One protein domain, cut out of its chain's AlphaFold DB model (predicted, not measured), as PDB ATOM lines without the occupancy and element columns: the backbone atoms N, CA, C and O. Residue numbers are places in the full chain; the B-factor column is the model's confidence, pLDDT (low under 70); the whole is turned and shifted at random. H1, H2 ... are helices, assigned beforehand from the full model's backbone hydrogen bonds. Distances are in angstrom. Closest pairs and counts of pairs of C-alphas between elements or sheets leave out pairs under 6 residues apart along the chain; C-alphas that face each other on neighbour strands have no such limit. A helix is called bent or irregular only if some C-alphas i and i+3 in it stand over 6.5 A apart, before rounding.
ATOM      1  N   PHE A 154     114.477 146.632 145.152       45.66
ATOM      2  CA  PHE A 154     115.434 147.528 145.827       45.66
ATOM      3  C   PHE A 154     115.621 147.290 147.337       45.66
ATOM      4  O   PHE A 154     116.573 147.810 147.921       45.66
ATOM      5  N   GLY A 155     114.786 146.460 147.975       51.91
ATOM      6  CA  GLY A 155     114.605 146.448 149.436       51.91
ATOM      7  C   GLY A 155     115.840 146.212 150.329       51.91
ATOM      8  O   GLY A 155     115.797 146.577 151.503       51.91
ATOM      9  N   ALA A 156     116.934 145.641 149.810       47.91
ATOM     10  CA  ALA A 156     118.210 145.536 150.535       47.91
ATOM     11  C   ALA A 156     119.083 146.801 150.392       47.91
ATOM     12  O   ALA A 156     119.633 147.285 151.378       47.91
ATOM     13  N   CYS A 157     119.158 147.368 149.183       51.19
ATOM     14  CA  CYS A 157     119.903 148.597 148.895       51.19
ATOM     15  C   CYS A 157     119.242 149.820 149.558       51.19
ATOM     16  O   CYS A 157     119.925 150.711 150.068       51.19
ATOM     17  N   ASP A 158     117.907 149.815 149.636       64.94
ATOM     18  CA  ASP A 158     117.124 150.897 150.235       64.94
ATOM     19  C   ASP A 158     117.472 151.162 151.703       64.94
ATOM     20  O   ASP A 158     117.378 152.309 152.131       64.94
ATOM     21  N   LYS A 159     117.848 150.151 152.506       79.75
ATOM     22  CA  LYS A 159     118.160 150.403 153.924       79.75
ATOM     23  C   LYS A 159     119.445 151.214 154.063       79.75
ATOM     24  O   LYS A 159     119.413 152.284 154.657       79.75
ATOM     25  N   GLU A 160     120.542 150.754 153.467       83.50
ATOM     26  CA  GLU A 160     121.813 151.483 153.529       83.50
ATOM     27  C   GLU A 160     121.721 152.869 152.883       83.50
ATOM     28  O   GLU A 160     122.392 153.803 153.322       83.50
ATOM     29  N   LEU A 161     120.908 153.015 151.831       84.38
ATOM     30  CA  LEU A 161     120.672 154.307 151.196       84.38
ATOM     31  C   LEU A 161     119.850 155.242 152.098       84.38
ATOM     32  O   LEU A 161     120.223 156.406 152.233       84.38
ATOM     33  N   ARG A 162     118.798 154.747 152.771       86.31
ATOM     34  CA  ARG A 162     118.055 155.515 153.790       86.31
ATOM     35  C   ARG A 162     118.960 155.945 154.937       86.31
ATOM     36  O   ARG A 162     118.979 157.128 155.254       86.31
ATOM     37  N   ASP A 163     119.753 155.030 155.494       89.25
ATOM     38  CA  ASP A 163     120.652 155.318 156.617       89.25
ATOM     39  C   ASP A 163     121.689 156.402 156.232       89.25
ATOM     40  O   ASP A 163     121.964 157.316 157.013       89.25
ATOM     41  N   LYS A 164     122.195 156.385 154.985       92.19
ATOM     42  CA  LYS A 164     123.060 157.447 154.425       92.19
ATOM     43  C   LYS A 164     122.330 158.788 154.265       92.19
ATOM     44  O   LYS A 164     122.903 159.825 154.595       92.19
ATOM     45  N   VAL A 165     121.086 158.788 153.778       91.69
ATOM     46  CA  VAL A 165     120.266 160.008 153.628       91.69
ATOM     47  C   VAL A 165     119.937 160.617 154.994       91.69
ATOM     48  O   VAL A 165     120.149 161.811 155.191       91.69
ATOM     49  N   TRP A 166     119.495 159.806 155.958       92.56
ATOM     50  CA  TRP A 166     119.228 160.234 157.332       92.56
ATOM     51  C   TRP A 166     120.486 160.778 158.016       92.56
ATOM     52  O   TRP A 166     120.433 161.856 158.600       92.56
ATOM     53  N   GLY A 167     121.634 160.107 157.868       95.06
ATOM     54  CA  GLY A 167     122.918 160.605 158.366       95.06
ATOM     55  C   GLY A 167     123.324 161.950 157.747       95.06
ATOM     56  O   GLY A 167     123.830 162.823 158.452       95.06
ATOM     57  N   GLY A 168     123.058 162.156 156.451       94.81
ATOM     58  CA  GLY A 168     123.282 163.434 155.769       94.81
ATOM     59  C   GLY A 168     122.379 164.561 156.279       94.81
ATOM     60  O   GLY A 168     122.865 165.660 156.546       94.81
ATOM     61  N   ILE A 169     121.086 164.280 156.470       94.38
ATOM     62  CA  ILE A 169     120.108 165.221 157.040       94.38
ATOM     63  C   ILE A 169     120.496 165.594 158.476       94.38
ATOM     64  O   ILE A 169     120.593 166.778 158.790       94.38
ATOM     65  N   ALA A 170     120.762 164.603 159.331       95.38
ATOM     66  CA  ALA A 170     121.138 164.823 160.725       95.38
ATOM     67  C   ALA A 170     122.427 165.649 160.834       95.38
ATOM     68  O   ALA A 170     122.476 166.624 161.581       95.38
ATOM     69  N   ARG A 171     123.442 165.327 160.019       96.88
ATOM     70  CA  ARG A 171     124.673 166.118 159.942       96.88
ATOM     71  C   ARG A 171     124.400 167.571 159.553       96.88
ATOM     72  O   ARG A 171     124.941 168.459 160.196       96.88
ATOM     73  N   TRP A 172     123.553 167.822 158.555       95.12
ATOM     74  CA  TRP A 172     123.205 169.190 158.165       95.12
ATOM     75  C   TRP A 172     122.452 169.947 159.272       95.12
ATOM     76  O   TRP A 172     122.742 171.117 159.498       95.12
ATOM     77  N   PHE A 173     121.558 169.282 160.016       96.38
ATOM     78  CA  PHE A 173     120.921 169.854 161.212       96.38
ATOM     79  C   PHE A 173     121.952 170.279 162.269       96.38
ATOM     80  O   PHE A 173     121.857 171.387 162.797       96.38
ATOM     81  N   TYR A 174     122.945 169.426 162.551       95.94
ATOM     82  CA  TYR A 174     124.016 169.726 163.508       95.94
ATOM     83  C   TYR A 174     124.936 170.854 163.013       95.94
ATOM     84  O   TYR A 174     125.175 171.807 163.752       95.94
ATOM     85  N   ASP A 175     125.396 170.784 161.759       95.94
ATOM     86  CA  ASP A 175     126.286 171.776 161.137       95.94
ATOM     87  C   ASP A 175     125.615 173.168 161.046       95.94
ATOM     88  O   ASP A 175     126.287 174.192 161.166       95.94
ATOM     89  N   ALA A 176     124.290 173.220 160.856       94.38
ATOM     90  CA  ALA A 176     123.506 174.457 160.788       94.38
ATOM     91  C   ALA A 176     122.938 174.933 162.144       94.38
ATOM     92  O   ALA A 176     122.353 176.015 162.203       94.38
ATOM     93  N   GLY A 177     123.079 174.150 163.221       94.75
ATOM     94  CA  GLY A 177     122.544 174.480 164.548       94.75
ATOM     95  C   GLY A 177     121.010 174.536 164.620       94.75
ATOM     96  O   GLY A 177     120.457 175.327 165.384       94.75
ATOM     97  N   ILE A 178     120.312 173.739 163.806       94.81
ATOM     98  CA  ILE A 178     118.845 173.760 163.704       94.81
ATOM     99  C   ILE A 178     118.225 172.929 164.835       94.81
ATOM    100  O   ILE A 178     118.588 171.773 165.051       94.81
ATOM    101  N   ALA A 179     117.250 173.505 165.539       94.81
ATOM    102  CA  ALA A 179     116.521 172.816 166.599       94.81
ATOM    103  C   ALA A 179     115.655 171.661 166.051       94.81
ATOM    104  O   ALA A 179     115.021 171.777 165.001       94.81
ATOM    105  N   PHE A 180     115.600 170.537 166.772       93.12
ATOM    106  CA  PHE A 180     114.981 169.294 166.281       93.12
ATOM    107  C   PHE A 180     113.471 169.392 166.019       93.12
ATOM    108  O   PHE A 180     112.951 168.669 165.170       93.12
ATOM    109  N   ASN A 181     112.775 170.329 166.668       92.81
ATOM    110  CA  ASN A 181     111.371 170.636 166.380       92.81
ATOM    111  C   ASN A 181     111.143 171.105 164.929       92.81
ATOM    112  O   ASN A 181     110.033 170.965 164.423       92.81
ATOM    113  N   ALA A 182     112.174 171.599 164.232       92.62
ATOM    114  CA  ALA A 182     112.060 171.979 162.828       92.62
ATOM    115  C   ALA A 182     111.688 170.792 161.917       92.62
ATOM    116  O   ALA A 182     110.981 170.980 160.930       92.62
ATOM    117  N   ALA A 183     112.090 169.564 162.274       92.06
ATOM    118  CA  ALA A 183     111.705 168.350 161.550       92.06
ATOM    119  C   ALA A 183     110.221 167.969 161.744       92.06
ATOM    120  O   ALA A 183     109.688 167.149 160.997       92.06
ATOM    121  N   SER A 184     109.539 168.558 162.736       93.00
ATOM    122  CA  SER A 184     108.111 168.340 162.990       93.00
ATOM    123  C   SER A 184     107.199 169.192 162.099       93.00
ATOM    124  O   SER A 184     106.021 168.861 161.970       93.00
ATOM    125  N   HIS A 185     107.710 170.265 161.482       92.50
ATOM    126  CA  HIS A 185     106.935 171.101 160.565       92.50
ATOM    127  C   HIS A 185     106.615 170.359 159.260       92.50
ATOM    128  O   HIS A 185     107.465 169.671 158.696       92.50
ATOM    129  N   ASP A 186     105.403 170.537 158.732       93.81
ATOM    130  CA  ASP A 186     104.987 169.870 157.490       93.81
ATOM    131  C   ASP A 186     105.794 170.326 156.264       93.81
ATOM    132  O   ASP A 186     106.070 169.514 155.383       93.81
ATOM    133  N   SER A 187     106.303 171.563 156.271       93.12
ATOM    134  CA  SER A 187     107.230 172.079 155.253       93.12
ATOM    135  C   SER A 187     108.522 171.258 155.127       93.12
ATOM    136  O   SER A 187     109.086 171.160 154.038       93.12
ATOM    137  N   PHE A 188     108.984 170.609 156.204       94.12
ATOM    138  CA  PHE A 188     110.132 169.700 156.143       94.12
ATOM    139  C   PHE A 188     109.799 168.409 155.377       94.12
ATOM    140  O   PHE A 188     110.624 167.909 154.611       94.12
ATOM    141  N   LYS A 189     108.572 167.893 155.533       92.88
ATOM    142  CA  LYS A 189     108.085 166.696 154.826       92.88
ATOM    143  C   LYS A 189     107.875 166.998 153.343       92.88
ATOM    144  O   LYS A 189     108.369 166.257 152.498       92.88
ATOM    145  N   GLU A 190     107.216 168.117 153.044       93.94
ATOM    146  CA  GLU A 190     106.976 168.605 151.683       93.94
ATOM    147  C   GLU A 190     108.294 168.838 150.925       93.94
ATOM    148  O   GLU A 190     108.446 168.389 149.790       93.94
ATOM    149  N   MET A 191     109.300 169.436 151.575       94.06
ATOM    150  CA  MET A 191     110.642 169.588 151.003       94.06
ATOM    151  C   MET A 191     111.261 168.239 150.598       94.06
ATOM    152  O   MET A 191     111.804 168.123 149.498       94.06
ATOM    153  N   LEU A 192     111.198 167.220 151.463       92.56
ATOM    154  CA  LEU A 192     111.739 165.890 151.156       92.56
ATOM    155  C   LEU A 192     110.971 165.204 150.020       92.56
ATOM    156  O   LEU A 192     111.589 164.554 149.175       92.56
ATOM    157  N   GLU A 193     109.649 165.378 149.963       92.25
ATOM    158  CA  GLU A 193     108.829 164.859 148.871       92.25
ATOM    159  C   GLU A 193     109.197 165.516 147.532       92.25
ATOM    160  O   GLU A 193     109.472 164.805 146.566       92.25
ATOM    161  N   LEU A 194     109.305 166.847 147.479       92.25
ATOM    162  CA  LEU A 194     109.689 167.587 146.270       92.25
ATOM    163  C   LEU A 194     111.103 167.227 145.779       92.25
ATOM    164  O   LEU A 194     111.325 167.097 144.574       92.25
ATOM    165  N   ILE A 195     112.056 167.008 146.694       92.00
ATOM    166  CA  ILE A 195     113.397 166.500 146.350       92.00
ATOM    167  C   ILE A 195     113.297 165.094 145.736       92.00
ATOM    168  O   ILE A 195     113.946 164.817 144.726       92.00
ATOM    169  N   GLY A 196     112.458 164.221 146.304       88.81
ATOM    170  CA  GLY A 196     112.191 162.883 145.771       88.81
ATOM    171  C   GLY A 196     111.522 162.894 144.392       88.81
ATOM    172  O   GLY A 196     111.917 162.120 143.524       88.81
ATOM    173  N   GLN A 197     110.561 163.797 144.170       89.38
ATOM    174  CA  GLN A 197     109.870 163.976 142.888       89.38
ATOM    175  C   GLN A 197     110.797 164.526 141.789       89.38
ATOM    176  O   GLN A 197     110.667 164.128 140.633       89.38
ATOM    177  N   TYR A 198     111.748 165.408 142.128       91.31
ATOM    178  CA  TYR A 198     112.757 165.896 141.175       91.31
ATOM    179  C   TYR A 198     113.789 164.815 140.819       91.31
ATOM    180  O   TYR A 198     114.197 164.690 139.664       91.31
ATOM    181  N   GLY A 199     114.221 164.028 141.809       85.38
ATOM    182  CA  GLY A 199     115.179 162.940 141.630       85.38
ATOM    183  C   GLY A 199     116.643 163.390 141.520       85.38
ATOM    184  O   GLY A 199     117.065 164.426 142.042       85.38
ATOM    185  N   MET A 200     117.465 162.557 140.876       84.56
ATOM    186  CA  MET A 200     118.916 162.763 140.795       84.56
ATOM    187  C   MET A 200     119.290 163.982 139.940       84.56
ATOM    188  O   MET A 200     118.783 164.164 138.838       84.56
ATOM    189  N   GLY A 201     120.258 164.774 140.413       83.25
ATOM    190  CA  GLY A 201     120.809 165.921 139.679       83.25
ATOM    191  C   GLY A 201     120.340 167.294 140.166       83.25
ATOM    192  O   GLY A 201     120.831 168.304 139.655       83.25
ATOM    193  N   LEU A 202     119.461 167.357 141.176       87.31
ATOM    194  CA  LEU A 202     119.102 168.615 141.833       87.31
ATOM    195  C   LEU A 202     120.357 169.302 142.394       87.31
ATOM    196  O   LEU A 202     121.046 168.762 143.260       87.31
ATOM    197  N   LYS A 203     120.647 170.515 141.917       89.75
ATOM    198  CA  LYS A 203     121.700 171.359 142.493       89.75
ATOM    199  C   LYS A 203     121.110 172.175 143.648       89.75
ATOM    200  O   LYS A 203     120.097 172.843 143.425       89.75
ATOM    201  N   PRO A 204     121.722 172.170 144.847       88.94
ATOM    202  CA  PRO A 204     121.235 172.977 145.959       88.94
ATOM    203  C   PRO A 204     121.264 174.470 145.589       88.94
ATOM    204  O   PRO A 204     122.170 174.913 144.871       88.94
ATOM    205  N   PRO A 205     120.284 175.269 146.042       91.44
ATOM    206  CA  PRO A 205     120.248 176.689 145.738       91.44
ATOM    207  C   PRO A 205     121.408 177.426 146.421       91.44
ATOM    208  O   PRO A 205     121.731 177.184 147.581       91.44
ATOM    209  N   SER A 206     122.013 178.377 145.708       95.06
ATOM    210  CA  SER A 206     122.997 179.296 146.294       95.06
ATOM    211  C   SER A 206     122.369 180.132 147.416       95.06
ATOM    212  O   SER A 206     121.204 180.529 147.317       95.06
ATOM    213  N   MET A 207     123.169 180.488 148.428       94.69
ATOM    214  CA  MET A 207     122.787 181.394 149.522       94.69
ATOM    215  C   MET A 207     122.125 182.686 149.013       94.69
ATOM    216  O   MET A 207     121.139 183.141 149.586       94.69
ATOM    217  N   TYR A 208     122.614 183.253 147.902       94.25
ATOM    218  CA  TYR A 208     122.007 184.441 147.290       94.25
ATOM    219  C   TYR A 208     120.593 184.159 146.758       94.25
ATOM    220  O   TYR A 208     119.675 184.951 146.966       94.25
ATOM    221  N   LYS A 209     120.394 183.003 146.110       92.00
ATOM    222  CA  LYS A 209     119.093 182.604 145.558       92.00
ATOM    223  C   LYS A 209     118.071 182.335 146.667       92.00
ATOM    224  O   LYS A 209     116.928 182.755 146.517       92.00
ATOM    225  N   LEU A 210     118.493 181.708 147.768       92.38
ATOM    226  CA  LEU A 210     117.683 181.533 148.981       92.38
ATOM    227  C   LEU A 210     117.283 182.882 149.592       92.38
ATOM    228  O   LEU A 210     116.097 183.170 149.720       92.38
ATOM    229  N   ARG A 211     118.268 183.730 149.917       93.31
ATOM    230  CA  ARG A 211     118.052 185.000 150.631       93.31
ATOM    231  C   ARG A 211     117.249 186.035 149.837       93.31
ATOM    232  O   ARG A 211     116.640 186.904 150.451       93.31
ATOM    233  N   PHE A 212     117.284 185.986 148.505       94.00
ATOM    234  CA  PHE A 212     116.634 186.980 147.651       94.00
ATOM    235  C   PHE A 212     115.460 186.397 146.859       94.00
ATOM    236  O   PHE A 212     114.312 186.598 147.236       94.00
ATOM    237  N   SER A 213     115.728 185.655 145.781       95.19
ATOM    238  CA  SER A 213     114.689 185.238 144.826       95.19
ATOM    239  C   SER A 213     113.654 184.284 145.429       95.19
ATOM    240  O   SER A 213     112.464 184.470 145.200       95.19
ATOM    241  N   LEU A 214     114.079 183.279 146.200       94.19
ATOM    242  CA  LEU A 214     113.143 182.329 146.810       94.19
ATOM    243  C   LEU A 214     112.360 182.979 147.957       94.19
ATOM    244  O   LEU A 214     111.153 182.783 148.041       94.19
ATOM    245  N   LEU A 215     113.006 183.829 148.763       94.31
ATOM    246  CA  LEU A 215     112.323 184.612 149.793       94.31
ATOM    247  C   LEU A 215     111.276 185.575 149.204       94.31
ATOM    248  O   LEU A 215     110.183 185.685 149.747       94.31
ATOM    249  N   GLN A 216     111.571 186.248 148.087       95.38
ATOM    250  CA  GLN A 216     110.601 187.116 147.404       95.38
ATOM    251  C   GLN A 216     109.400 186.335 146.863       95.38
ATOM    252  O   GLN A 216     108.268 186.794 147.011       95.38
ATOM    253  N   ASN A 217     109.632 185.150 146.289       95.44
ATOM    254  CA  ASN A 217     108.553 184.271 145.844       95.44
ATOM    255  C   ASN A 217     107.667 183.830 147.021       95.44
ATOM    256  O   ASN A 217     106.447 183.866 146.898       95.44
ATOM    257  N   GLU A 218     108.259 183.479 148.167       94.25
ATOM    258  CA  GLU A 218     107.493 183.081 149.355       94.25
ATOM    259  C   GLU A 218     106.705 184.254 149.956       94.25
ATOM    260  O   GLU A 218     105.537 184.112 150.308       94.25
ATOM    261  N   VAL A 219     107.288 185.456 149.995       95.38
ATOM    262  CA  VAL A 219     106.565 186.670 150.407       95.38
ATOM    263  C   VAL A 219     105.365 186.935 149.491       95.38
ATOM    264  O   VAL A 219     104.295 187.282 149.989       95.38
ATOM    265  N   ALA A 220     105.502 186.740 148.176       96.00
ATOM    266  CA  ALA A 220     104.389 186.869 147.236       96.00
ATOM    267  C   ALA A 220     103.318 185.776 147.436       96.00
ATOM    268  O   ALA A 220     102.126 186.081 147.404       96.00
ATOM    269  N   ASN A 221     103.727 184.531 147.707       95.00
ATOM    270  CA  ASN A 221     102.835 183.412 148.031       95.00
ATOM    271  C   ASN A 221     101.996 183.701 149.291       95.00
ATOM    272  O   ASN A 221     100.766 183.679 149.245       95.00
ATOM    273  N   VAL A 222     102.647 184.087 150.393       94.06
ATOM    274  CA  VAL A 222     101.969 184.469 151.643       94.06
ATOM    275  C   VAL A 222     101.068 185.692 151.437       94.06
ATOM    276  O   VAL A 222      99.948 185.725 151.943       94.06
ATOM    277  N   GLN A 223     101.494 186.694 150.660       93.56
ATOM    278  CA  GLN A 223     100.639 187.843 150.336       93.56
ATOM    279  C   GLN A 223      99.373 187.431 149.577       93.56
ATOM    280  O   GLN A 223      98.301 187.935 149.916       93.56
ATOM    281  N   ALA A 224      99.468 186.502 148.619       94.69
ATOM    282  CA  ALA A 224      98.315 185.964 147.898       94.69
ATOM    283  C   ALA A 224      97.356 185.204 148.833       94.69
ATOM    284  O   ALA A 224      96.149 185.440 148.794       94.69
ATOM    285  N   GLN A 225      97.881 184.371 149.739       91.00
ATOM    286  CA  GLN A 225      97.080 183.672 150.757       91.00
ATOM    287  C   GLN A 225      96.367 184.633 151.728       91.00
ATOM    288  O   GLN A 225      95.298 184.315 152.245       91.00
ATOM    289  N   LEU A 226      96.924 185.827 151.962       89.88
ATOM    290  CA  LEU A 226      96.326 186.853 152.821       89.88
ATOM    291  C   LEU A 226      95.255 187.717 152.130       89.88
ATOM    292  O   LEU A 226      94.561 188.450 152.835       89.88
TER     293      LEU A 226
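What this domain is: This is residues 154 to 226 of the 244 residues of the protein "uncharacterized protein LOC108822527 isoform X1" of Raphanus sativus (UniProt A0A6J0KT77). This is an open, zigzag run of helices with no packed core: the long helix H1 and the shorter H3 make the two sides of an open V, with the short helix H2 at its corner. Beyond the link of residues 199 to 206, the long helix H4 lies off by itself across the far end. The printed part has 73 residues, with four named helices, H1 to H4 in chain order, and no named strand; its class is all helix. It is loose, with a radius of gyration of the C-alphas of 15.1 A, and elongated, spanning 46 by 27 by 24 A.

Where its parts are: H1, residues 157 to 176, begins at C-alpha 157 (119.903, 148.597, 148.895) and is 28.7 A long. H2, residues 180 to 184, is 7.7 A long. H3, residues 186 to 198, is 18.5 A long. H4, residues 207 to 226, is 27.2 A long and ends at C-alpha 226 (96.326, 186.853, 152.821). H4 is irregular, but only just: C-alphas 211 and 214 are 6.8 A apart. It has a kink of 28 degrees near residue 215.

How they stand to each other: H1 and H2 are close but not clearly touching; their closest C-alphas, those of Phe 173 and Phe 180, are 7.8 A apart. H2 and H3 are also close but not clearly touching, with Ala 182 and Phe 188 closest at 7.3 A between C-alphas. H1 and H3 are apart, and H4 is apart from H1, H2 and H3. Every O i to N i+4 pair is within hydrogen-bond range in H1 and H3, against 14 of 16 in H4 and 0 of 1 in H2, where 2 of 2 O i to N i+3 pairs are.

The domain as a whole: The C-alphas farthest apart, those of Ala 156 and Leu 226, are 46.8 A apart. The printed part has no cut. The links H1 to H2 and H2 to H3 are tight, and H3 to H4 is short. Mean pLDDT of the printed part is 89.6; residues 154 to 158 are under 70.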